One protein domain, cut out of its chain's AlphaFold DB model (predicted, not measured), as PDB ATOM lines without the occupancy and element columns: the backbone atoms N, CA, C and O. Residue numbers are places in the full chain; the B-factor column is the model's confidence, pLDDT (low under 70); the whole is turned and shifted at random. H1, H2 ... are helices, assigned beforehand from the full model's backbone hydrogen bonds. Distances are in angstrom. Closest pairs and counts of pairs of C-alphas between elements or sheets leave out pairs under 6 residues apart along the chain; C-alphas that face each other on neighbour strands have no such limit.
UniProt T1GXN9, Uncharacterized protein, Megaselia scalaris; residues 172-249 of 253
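Overview. This is residues 172 to 249 of the 253 residues of an uncharacterized protein of Megaselia scalaris (UniProt T1GXN9). A long hairpin of two helices, H2 and H1, lies side by side and nearly parallel in line, and short H3 packs on part of H2. Between H2 and H3 the long unnamed link, residues 214 to 239, swings away from the hairpin in a wide loop. The printed part has 78 residues, with helices H1, H2, H3 in that order and no named strand: all helix. It is only just compact, close to loose, with a radius of gyration of the C-alphas of 13.8 A and spans of 35 by 31 by 18 A.

Arrangement. Start at H2, residues 193 to 213. H1, residues 172 to 187, touches it, closest at the C-alphas of Cys 172 and Ser 213, 5.2 A apart; this hairpin has a shallow tilt of 6 degrees, opposite ways. H3, residues 240 to 246, touches H2 at its residues 203 to 211 alone, closest at the C-alphas of Ala 204 and Met 246, 6.2 A; this hairpin runs opposite ways at 36 degrees, only just steep. H1 and H3 are apart. In H1, H2 and H3 every O i to N i+4 pair is within hydrogen-bond range.

Along the chain. Find C-alpha 193 at (24.476, -24.012, 3.849); H2 runs 30.5 A from there. H1 begins at C-alpha 172, (8.057, -4.214, -12.510), and spans 22.1 A. H3, 9.9 A, ends at C-alpha 246, (21.876, -12.925, -11.689).

Size, cuts and confidence. Look for the farthest C-alphas at Thr 188 and Asn 222, 36.7 A apart. The H1 to H2 link is tight, the H2 to H3 link long. The printed part has no cut, and no printed residue is under 70 in pLDDT.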
ATOM      1  N   CYS A 172       6.727  -4.512 -13.041       91.94
ATOM      2  CA  CYS A 172       8.057  -4.214 -12.510       91.94
ATOM      3  C   CYS A 172       7.991  -3.747 -11.046       91.94
ATOM      4  O   CYS A 172       8.694  -4.295 -10.199       91.94
ATOM      5  N   PHE A 173       7.094  -2.813 -10.711       93.44
ATOM      6  CA  PHE A 173       6.915  -2.349  -9.330       93.44
ATOM      7  C   PHE A 173       6.529  -3.478  -8.372       93.44
ATOM      8  O   PHE A 173       7.127  -3.609  -7.304       93.44
ATOM      9  N   ILE A 174       5.573  -4.323  -8.763       93.38
ATOM     10  CA  ILE A 174       5.177  -5.496  -7.975       93.38
ATOM     11  C   ILE A 174       6.370  -6.446  -7.804       93.38
ATOM     12  O   ILE A 174       6.616  -6.920  -6.698       93.38
ATOM     13  N   GLY A 175       7.150  -6.671  -8.866       92.69
ATOM     14  CA  GLY A 175       8.365  -7.487  -8.824       92.69
ATOM     15  C   GLY A 175       9.427  -6.951  -7.858       92.69
ATOM     16  O   GLY A 175      10.018  -7.729  -7.114       92.69
ATOM     17  N   VAL A 176       9.642  -5.631  -7.806       92.94
ATOM     18  CA  VAL A 176      10.602  -5.000  -6.878       92.94
ATOM     19  C   VAL A 176      10.129  -5.119  -5.428       92.94
ATOM     20  O   VAL A 176      10.922  -5.442  -4.541       92.94
ATOM     21  N   ILE A 177       8.837  -4.902  -5.176       94.25
ATOM     22  CA  ILE A 177       8.248  -5.088  -3.843       94.25
ATOM     23  C   ILE A 177       8.397  -6.550  -3.410       94.25
ATOM     24  O   ILE A 177       8.843  -6.819  -2.295       94.25
ATOM     25  N   TRP A 178       8.097  -7.493  -4.307       92.75
ATOM     26  CA  TRP A 178       8.252  -8.923  -4.059       92.75
ATOM     27  C   TRP A 178       9.703  -9.301  -3.738       92.75
ATOM     28  O   TRP A 178       9.953  -9.930  -2.710       92.75
ATOM     29  N   LEU A 179      10.668  -8.841  -4.544       92.56
ATOM     30  CA  LEU A 179      12.098  -9.026  -4.281       92.56
ATOM     31  C   LEU A 179      12.478  -8.503  -2.889       92.56
ATOM     32  O   LEU A 179      13.187  -9.183  -2.148       92.56
ATOM     33  N   THR A 180      11.998  -7.312  -2.527       92.25
ATOM     34  CA  THR A 180      12.309  -6.674  -1.238       92.25
ATOM     35  C   THR A 180      11.779  -7.504  -0.069       92.25
ATOM     36  O   THR A 180      12.513  -7.761   0.885       92.25
ATOM     37  N   ILE A 181      10.537  -7.988  -0.160       93.69
ATOM     38  CA  ILE A 181       9.915  -8.837   0.867       93.69
ATOM     39  C   ILE A 181      10.656 -10.172   0.987       93.69
ATOM     40  O   ILE A 181      11.033 -10.567   2.090       93.69
ATOM     41  N   CYS A 182      10.916 -10.854  -0.132       90.81
ATOM     42  CA  CYS A 182      11.649 -12.119  -0.142       90.81
ATOM     43  C   CYS A 182      13.053 -11.969   0.456       90.81
ATOM     44  O   CYS A 182      13.459 -12.781   1.286       90.81
ATOM     45  N   THR A 183      13.766 -10.901   0.097       89.38
ATOM     46  CA  THR A 183      15.108 -10.612   0.624       89.38
ATOM     47  C   THR A 183      15.066 -10.322   2.124       89.38
ATOM     48  O   THR A 183      15.906 -10.831   2.866       89.38
ATOM     49  N   ALA A 184      14.067  -9.573   2.602       91.31
ATOM     50  CA  ALA A 184      13.888  -9.304   4.026       91.31
ATOM     51  C   ALA A 184      13.626 -10.592   4.824       91.31
ATOM     52  O   ALA A 184      14.261 -10.815   5.854       91.31
ATOM     53  N   ILE A 185      12.749 -11.471   4.322       90.12
ATOM     54  CA  ILE A 185      12.447 -12.764   4.952       90.12
ATOM     55  C   ILE A 185      13.714 -13.621   5.024       90.12
ATOM     56  O   ILE A 185      14.085 -14.074   6.104       90.12
ATOM     57  N   VAL A 186      14.428 -13.788   3.911       88.38
ATOM     58  CA  VAL A 186      15.673 -14.574   3.856       88.38
ATOM     59  C   VAL A 186      16.772 -13.981   4.756       88.38
ATOM     60  O   VAL A 186      17.570 -14.722   5.339       88.38
ATOM     61  N   GLY A 187      16.789 -12.657   4.934       86.75
ATOM     62  CA  GLY A 187      17.700 -11.951   5.836       86.75
ATOM     63  C   GLY A 187      17.572 -12.372   7.303       86.75
ATOM     64  O   GLY A 187      18.581 -12.435   8.004       86.75
ATOM     65  N   THR A 188      16.365 -12.735   7.747       86.06
ATOM     66  CA  THR A 188      16.098 -13.163   9.134       86.06
ATOM     67  C   THR A 188      16.570 -14.583   9.463       86.06
ATOM     68  O   THR A 188      16.634 -14.946  10.637       86.06
ATOM     69  N   PHE A 189      16.941 -15.391   8.463       85.81
ATOM     70  CA  PHE A 189      17.402 -16.761   8.694       85.81
ATOM     71  C   PHE A 189      18.856 -16.817   9.203       85.81
ATOM     72  O   PHE A 189      19.712 -16.057   8.723       85.81
ATOM     73  N   PRO A 190      19.180 -17.750  10.123       83.75
ATOM     74  CA  PRO A 190      20.542 -17.967  10.611       83.75
ATOM     75  C   PRO A 190      21.477 -18.460   9.494       83.75
ATOM     76  O   PRO A 190      21.045 -19.100   8.535       83.75
ATOM     77  N   VAL A 191      22.767 -18.133   9.601       81.56
ATOM     78  CA  VAL A 191      23.781 -18.459   8.584       81.56
ATOM     79  C   VAL A 191      24.052 -19.968   8.560       81.56
ATOM     80  O   VAL A 191      24.379 -20.552   9.588       81.56
ATOM     81  N   GLY A 192      23.920 -20.584   7.382       84.50
ATOM     82  CA  GLY A 192      24.229 -21.993   7.126       84.50
ATOM     83  C   GLY A 192      24.038 -22.367   5.651       84.50
ATOM     84  O   GLY A 192      23.461 -21.596   4.882       84.50
ATOM     85  N   ASP A 193      24.471 -23.564   5.256       82.75
ATOM     86  CA  ASP A 193      24.476 -24.012   3.849       82.75
ATOM     87  C   ASP A 193      23.072 -24.053   3.222       82.75
ATOM     88  O   ASP A 193      22.878 -23.767   2.039       82.75
ATOM     89  N   MET A 194      22.052 -24.372   4.028       83.38
ATOM     90  CA  MET A 194      20.653 -24.359   3.585       83.38
ATOM     91  C   MET A 194      20.153 -22.943   3.287       83.38
ATOM     92  O   MET A 194      19.392 -22.755   2.339       83.38
ATOM     93  N   LYS A 195      20.602 -21.942   4.059       87.62
ATOM     94  CA  LYS A 195      20.286 -20.537   3.789       87.62
ATOM     95  C   LYS A 195      20.896 -20.118   2.460       87.62
ATOM     96  O   LYS A 195      20.200 -19.495   1.676       87.62
ATOM     97  N   GLN A 196      22.145 -20.486   2.182       84.31
ATOM     98  CA  GLN A 196      22.816 -20.112   0.934       84.31
ATOM     99  C   GLN A 196      22.074 -20.640  -0.301       84.31
ATOM    100  O   GLN A 196      21.777 -19.868  -1.209       84.31
ATOM    101  N   LYS A 197      21.672 -21.917  -0.286       85.69
ATOM    102  CA  LYS A 197      20.857 -22.506  -1.364       85.69
ATOM    103  C   LYS A 197      19.488 -21.837  -1.502       85.69
ATOM    104  O   LYS A 197      19.007 -21.638  -2.613       85.69
ATOM    105  N   LEU A 198      18.857 -21.485  -0.380       88.06
ATOM    106  CA  LEU A 198      17.582 -20.769  -0.390       88.06
ATOM    107  C   LEU A 198      17.738 -19.357  -0.966       88.06
ATOM    108  O   LEU A 198      16.922 -18.948  -1.784       88.06
ATOM    109  N   VAL A 199      18.786 -18.630  -0.569       88.88
ATOM    110  CA  VAL A 199      19.117 -17.293  -1.083       88.88
ATOM    111  C   VAL A 199      19.310 -17.360  -2.597       88.88
ATOM    112  O   VAL A 199      18.709 -16.564  -3.309       88.88
ATOM    113  N   GLU A 200      20.082 -18.333  -3.089       88.62
ATOM    114  CA  GLU A 200      20.307 -18.565  -4.521       88.62
ATOM    115  C   GLU A 200      19.011 -18.813  -5.288       88.62
ATOM    116  O   GLU A 200      18.717 -18.089  -6.237       88.62
ATOM    117  N   ALA A 201      18.186 -19.758  -4.836       88.25
ATOM    118  CA  ALA A 201      16.923 -20.068  -5.498       88.25
ATOM    119  C   ALA A 201      15.935 -18.884  -5.478       88.25
ATOM    120  O   ALA A 201      15.295 -18.582  -6.487       88.25
ATOM    121  N   VAL A 202      15.812 -18.195  -4.336       90.69
ATOM    122  CA  VAL A 202      14.877 -17.074  -4.163       90.69
ATOM    123  C   VAL A 202      15.312 -15.863  -4.982       90.69
ATOM    124  O   VAL A 202      14.475 -15.264  -5.660       90.69
ATOM    125  N   LEU A 203      16.598 -15.502  -4.950       89.44
ATOM    126  CA  LEU A 203      17.106 -14.371  -5.723       89.44
ATOM    127  C   LEU A 203      17.050 -14.658  -7.223       89.44
ATOM    128  O   LEU A 203      16.539 -13.807  -7.948       89.44
ATOM    129  N   ALA A 204      17.441 -15.850  -7.686       88.88
ATOM    130  CA  ALA A 204      17.315 -16.224  -9.098       88.88
ATOM    131  C   ALA A 204      15.860 -16.113  -9.590       88.88
ATOM    132  O   ALA A 204      15.595 -15.523 -10.639       88.88
ATOM    133  N   HIS A 205      14.893 -16.590  -8.797       90.69
ATOM    134  CA  HIS A 205      13.472 -16.449  -9.120       90.69
ATOM    135  C   HIS A 205      13.029 -14.976  -9.168       90.69
ATOM    136  O   HIS A 205      12.376 -14.551 -10.122       90.69
ATOM    137  N   CYS A 206      13.389 -14.171  -8.164       91.06
ATOM    138  CA  CYS A 206      12.997 -12.760  -8.109       91.06
ATOM    139  C   CYS A 206      13.619 -11.939  -9.250       91.06
ATOM    140  O   CYS A 206      12.920 -11.150  -9.887       91.06
ATOM    141  N   PHE A 207      14.901 -12.153  -9.559       90.69
ATOM    142  CA  PHE A 207      15.562 -11.518 -10.698       90.69
ATOM    143  C   PHE A 207      14.981 -11.991 -12.034       90.69
ATOM    144  O   PHE A 207      14.798 -11.167 -12.925       90.69
ATOM    145  N   GLY A 208      14.588 -13.263 -12.169       89.69
ATOM    146  CA  GLY A 208      13.875 -13.766 -13.348       89.69
ATOM    147  C   GLY A 208      12.530 -13.068 -13.594       89.69
ATOM    148  O   GLY A 208      12.214 -12.688 -14.726       89.69
ATOM    149  N   VAL A 209      11.756 -12.817 -12.531       89.50
ATOM    150  CA  VAL A 209      10.511 -12.030 -12.610       89.50
ATOM    151  C   VAL A 209      10.804 -10.584 -13.029       89.50
ATOM    152  O   VAL A 209      10.132 -10.049 -13.916       89.50
ATOM    153  N   LEU A 210      11.839  -9.959 -12.461       90.69
ATOM    154  CA  LEU A 210      12.259  -8.605 -12.839       90.69
ATOM    155  C   LEU A 210      12.731  -8.527 -14.298       90.69
ATOM    156  O   LEU A 210      12.301  -7.635 -15.028       90.69
ATOM    157  N   ALA A 211      13.532  -9.485 -14.767       91.25
ATOM    158  CA  ALA A 211      13.980  -9.565 -16.157       91.25
ATOM    159  C   ALA A 211      12.808  -9.723 -17.131       91.25
ATOM    160  O   ALA A 211      12.767  -9.043 -18.163       91.25
ATOM    161  N   SER A 212      11.815 -10.539 -16.764       88.12
ATOM    162  CA  SER A 212      10.577 -10.722 -17.529       88.12
ATOM    163  C   SER A 212       9.749  -9.436 -17.611       88.12
ATOM    164  O   SER A 212       9.194  -9.129 -18.666       88.12
ATOM    165  N   SER A 213       9.716  -8.626 -16.543       90.12
ATOM    166  CA  SER A 213       9.026  -7.325 -16.549       90.12
ATOM    167  C   SER A 213       9.654  -6.337 -17.542       90.12
ATOM    168  O   SER A 213       8.954  -5.603 -18.240       90.12
ATOM    169  N   ILE A 214      10.975  -6.398 -17.719       88.88
ATOM    170  CA  ILE A 214      11.714  -5.608 -18.714       88.88
ATOM    171  C   ILE A 214      11.649  -6.281 -20.104       88.88
ATOM    172  O   ILE A 214      12.134  -5.738 -21.089       88.88
ATOM    173  N   SER A 215      10.954  -7.418 -20.235       89.38
ATOM    174  CA  SER A 215      10.944  -8.328 -21.399       89.38
ATOM    175  C   SER A 215      12.338  -8.592 -21.956       89.38
ATOM    176  O   SER A 215      12.573  -8.543 -23.162       89.38
ATOM    177  N   THR A 216      13.265  -8.857 -21.042       88.00
ATOM    178  CA  THR A 216      14.603  -9.311 -21.390       88.00
ATOM    179  C   THR A 216      14.495 -10.739 -21.908       88.00
ATOM    180  O   THR A 216      13.975 -11.613 -21.217       88.00
ATOM    181  N   VAL A 217      14.985 -10.979 -23.121       86.94
ATOM    182  CA  VAL A 217      15.118 -12.322 -23.687       86.94
ATOM    183  C   VAL A 217      16.601 -12.658 -23.678       86.94
ATOM    184  O   VAL A 217      17.374 -12.062 -24.424       86.94
ATOM    185  N   VAL A 218      17.001 -13.574 -22.798       86.31
ATOM    186  CA  VAL A 218      18.401 -13.983 -22.639       86.31
ATOM    187  C   VAL A 218      18.574 -15.390 -23.189       86.31
ATOM    188  O   VAL A 218      17.836 -16.299 -22.819       86.31
ATOM    189  N   SER A 219      19.566 -15.566 -24.060       88.25
ATOM    190  CA  SER A 219      20.006 -16.876 -24.533       88.25
ATOM    191  C   SER A 219      21.454 -17.101 -24.117       88.25
ATOM    192  O   SER A 219      22.343 -16.322 -24.479       88.25
ATOM    193  N   TYR A 220      21.690 -18.159 -23.346       89.56
ATOM    194  CA  TYR A 220      23.022 -18.525 -22.883       89.56
ATOM    195  C   TYR A 220      23.664 -19.505 -23.858       89.56
ATOM    196  O   TYR A 220      23.095 -20.545 -24.178       89.56
ATOM    197  N   HIS A 221      24.879 -19.185 -24.290       89.75
ATOM    198  CA  HIS A 221      25.680 -20.029 -25.171       89.75
ATOM    199  C   HIS A 221      26.872 -20.590 -24.390       89.75
ATOM    200  O   HIS A 221      27.342 -19.953 -23.448       89.75
ATOM    201  N   ASN A 222      27.378 -21.755 -24.801       90.06
ATOM    202  CA  ASN A 222      28.529 -22.424 -24.181       90.06
ATOM    203  C   ASN A 222      28.354 -22.665 -22.667       90.06
ATOM    204  O   ASN A 222      29.186 -22.276 -21.841       90.06
ATOM    205  N   VAL A 223      27.231 -23.290 -22.303       87.19
ATOM    206  CA  VAL A 223      26.818 -23.604 -20.922       87.19
ATOM    207  C   VAL A 223      27.857 -24.485 -20.206       87.19
ATOM    208  O   VAL A 223      27.997 -24.420 -18.989       87.19
ATOM    209  N   GLU A 224      28.644 -25.257 -20.949       88.75
ATOM    210  CA  GLU A 224      29.744 -26.079 -20.445       88.75
ATOM    211  C   GLU A 224      30.910 -25.275 -19.845       88.75
ATOM    212  O   GLU A 224      31.640 -25.800 -19.009       88.75
ATOM    213  N   ASN A 225      31.072 -24.001 -20.223       87.62
ATOM    214  CA  ASN A 225      32.137 -23.130 -19.713       87.62
ATOM    215  C   ASN A 225      31.713 -22.317 -18.479       87.62
ATOM    216  O   ASN A 225      32.410 -21.380 -18.081       87.62
ATOM    217  N   ARG A 226      30.565 -22.642 -17.874       85.19
ATOM    218  CA  ARG A 226      30.071 -21.941 -16.688       85.19
ATOM    219  C   ARG A 226      31.020 -22.122 -15.504       85.19
ATOM    220  O   ARG A 226      31.441 -23.246 -15.219       85.19
ATOM    221  N   PRO A 227      31.352 -21.041 -14.782       80.88
ATOM    222  CA  PRO A 227      32.234 -21.146 -13.634       80.88
ATOM    223  C   PRO A 227      31.499 -21.835 -12.478       80.88
ATOM    224  O   PRO A 227      30.548 -21.291 -11.928       80.88
ATOM    225  N   VAL A 228      31.962 -23.027 -12.097       79.75
ATOM    226  CA  VAL A 228      31.485 -23.751 -10.899       79.75
ATOM    227  C   VAL A 228      32.103 -23.162  -9.626       79.75
ATOM    228  O   VAL A 228      31.488 -23.150  -8.566       79.75
ATOM    229  N   SER A 229      33.329 -22.648  -9.737       77.12
ATOM    230  CA  SER A 229      34.027 -21.910  -8.685       77.12
ATOM    231  C   SER A 229      35.006 -20.923  -9.320       77.12
ATOM    232  O   SER A 229      35.823 -21.335 -10.150       77.12
ATOM    233  N   GLY A 230      34.968 -19.648  -8.939       81.50
ATOM    234  CA  GLY A 230      35.898 -18.631  -9.436       81.50
ATOM    235  C   GLY A 230      35.236 -17.278  -9.673       81.50
ATOM    236  O   GLY A 230      34.076 -17.074  -9.332       81.50
ATOM    237  N   ILE A 231      35.992 -16.349 -10.260       83.81
ATOM    238  CA  ILE A 231      35.526 -14.989 -10.550       83.81
ATOM    239  C   ILE A 231      35.052 -14.938 -12.003       83.81
ATOM    240  O   ILE A 231      35.839 -15.178 -12.921       83.81
ATOM    241  N   CYS A 232      33.776 -14.615 -12.209       85.25
ATOM    242  CA  CYS A 232      33.246 -14.289 -13.529       85.25
ATOM    243  C   CYS A 232      33.567 -12.824 -13.847       85.25
ATOM    244  O   CYS A 232      33.324 -11.941 -13.025       85.25
ATOM    245  N   VAL A 233      34.126 -12.567 -15.028       86.62
ATOM    246  CA  VAL A 233      34.427 -11.212 -15.503       86.62
ATOM    247  C   VAL A 233      33.624 -10.980 -16.771       86.62
ATOM    248  O   VAL A 233      33.774 -11.718 -17.743       86.62
ATOM    249  N   ALA A 234      32.782  -9.954 -16.753       86.19
ATOM    250  CA  ALA A 234      31.985  -9.532 -17.893       86.19
ATOM    251  C   ALA A 234      32.322  -8.084 -18.252       86.19
ATOM    252  O   ALA A 234      32.689  -7.281 -17.391       86.19
ATOM    253  N   ASN A 235      32.179  -7.748 -19.531       91.31
ATOM    254  CA  ASN A 235      32.259  -6.360 -19.962       91.31
ATOM    255  C   ASN A 235      31.050  -5.595 -19.418       91.31
ATOM    256  O   ASN A 235      29.931  -6.098 -19.479       91.31
ATOM    257  N   HIS A 236      31.275  -4.376 -18.929       90.31
ATOM    258  CA  HIS A 236      30.193  -3.515 -18.473       90.31
ATOM    259  C   HIS A 236      29.661  -2.674 -19.637       90.31
ATOM    260  O   HIS A 236      30.356  -1.802 -20.155       90.31
ATOM    261  N   THR A 237      28.433  -2.962 -20.048       89.62
ATOM    262  CA  THR A 237      27.695  -2.271 -21.110       89.62
ATOM    263  C   THR A 237      26.538  -1.465 -20.527       89.62
ATOM    264  O   THR A 237      26.273  -0.351 -20.974       89.62
ATOM    265  N   SER A 238      25.837  -2.007 -19.524       88.25
ATOM    266  CA  SER A 238      24.672  -1.369 -18.908       88.25
ATOM    267  C   SER A 238      24.390  -1.935 -17.506       88.25
ATOM    268  O   SER A 238      24.736  -3.077 -17.216       88.25
ATOM    269  N   PRO A 239      23.712  -1.197 -16.606       83.69
ATOM    270  CA  PRO A 239      23.251  -1.736 -15.321       83.69
ATOM    271  C   PRO A 239      22.416  -3.026 -15.433       83.69
ATOM    272  O   PRO A 239      22.323  -3.784 -14.468       83.69
ATOM    273  N   ILE A 240      21.825  -3.298 -16.604       88.50
ATOM    274  CA  ILE A 240      21.083  -4.538 -16.868       88.50
ATOM    275  C   ILE A 240      21.977  -5.783 -16.937       88.50
ATOM    276  O   ILE A 240      21.475  -6.892 -16.777       88.50
ATOM    277  N   ASP A 241      23.290  -5.622 -17.109       89.44
ATOM    278  CA  ASP A 241      24.233  -6.742 -17.152       89.44
ATOM    279  C   ASP A 241      24.177  -7.548 -15.847       89.44
ATOM    280  O   ASP A 241      24.180  -8.777 -15.869       89.44
ATOM    281  N   VAL A 242      24.040  -6.863 -14.705       86.31
ATOM    282  CA  VAL A 242      23.903  -7.509 -13.391       86.31
ATOM    283  C   VAL A 242      22.620  -8.333 -13.326       86.31
ATOM    284  O   VAL A 242      22.640  -9.449 -12.820       86.31
ATOM    285  N   LEU A 243      21.514  -7.816 -13.870       89.06
ATOM    286  CA  LEU A 243      20.238  -8.530 -13.902       89.06
ATOM    287  C   LEU A 243      20.352  -9.815 -14.727       89.06
ATOM    288  O   LEU A 243      19.958 -10.876 -14.258       89.06
ATOM    289  N   VAL A 244      20.929  -9.718 -15.925       88.75
ATOM    290  CA  VAL A 244      21.117 -10.858 -16.831       88.75
ATOM    291  C   VAL A 244      22.015 -11.922 -16.203       88.75
ATOM    292  O   VAL A 244      21.686 -13.102 -16.260       88.75
ATOM    293  N   LEU A 245      23.111 -11.520 -15.556       88.44
ATOM    294  CA  LEU A 245      24.007 -12.456 -14.874       88.44
ATOM    295  C   LEU A 245      23.326 -13.136 -13.677       88.44
ATOM    296  O   LEU A 245      23.433 -14.350 -13.527       88.44
ATOM    297  N   MET A 246      22.579 -12.385 -12.863       87.94
ATOM    298  CA  MET A 246      21.876 -12.925 -11.689       87.94
ATOM    299  C   MET A 246      20.685 -13.824 -12.046       87.94
ATOM    300  O   MET A 246      20.263 -14.629 -11.217       87.94
ATOM    301  N   CYS A 247      20.140 -13.717 -13.263       86.50
ATOM    302  CA  CYS A 247      19.143 -14.661 -13.773       86.50
ATOM    303  C   CYS A 247      19.731 -16.040 -14.095       86.50
ATOM    304  O   CYS A 247      18.971 -17.003 -14.180       86.50
ATOM    305  N   ASP A 248      21.042 -16.134 -14.321       83.75
ATOM    306  CA  ASP A 248      21.698 -17.370 -14.736       83.75
ATOM    307  C   ASP A 248      22.228 -18.177 -13.553       83.75
ATOM    308  O   ASP A 248      21.966 -19.371 -13.409       83.75
ATOM    309  N   SER A 249      23.020 -17.528 -12.705       78.62
ATOM    310  CA  SER A 249      23.626 -18.106 -11.508       78.62
ATOM    311  C   SER A 249      24.069 -16.979 -10.585       78.62
ATOM    312  O   SER A 249      24.376 -15.872 -11.031       78.62
TER     313      SER A 249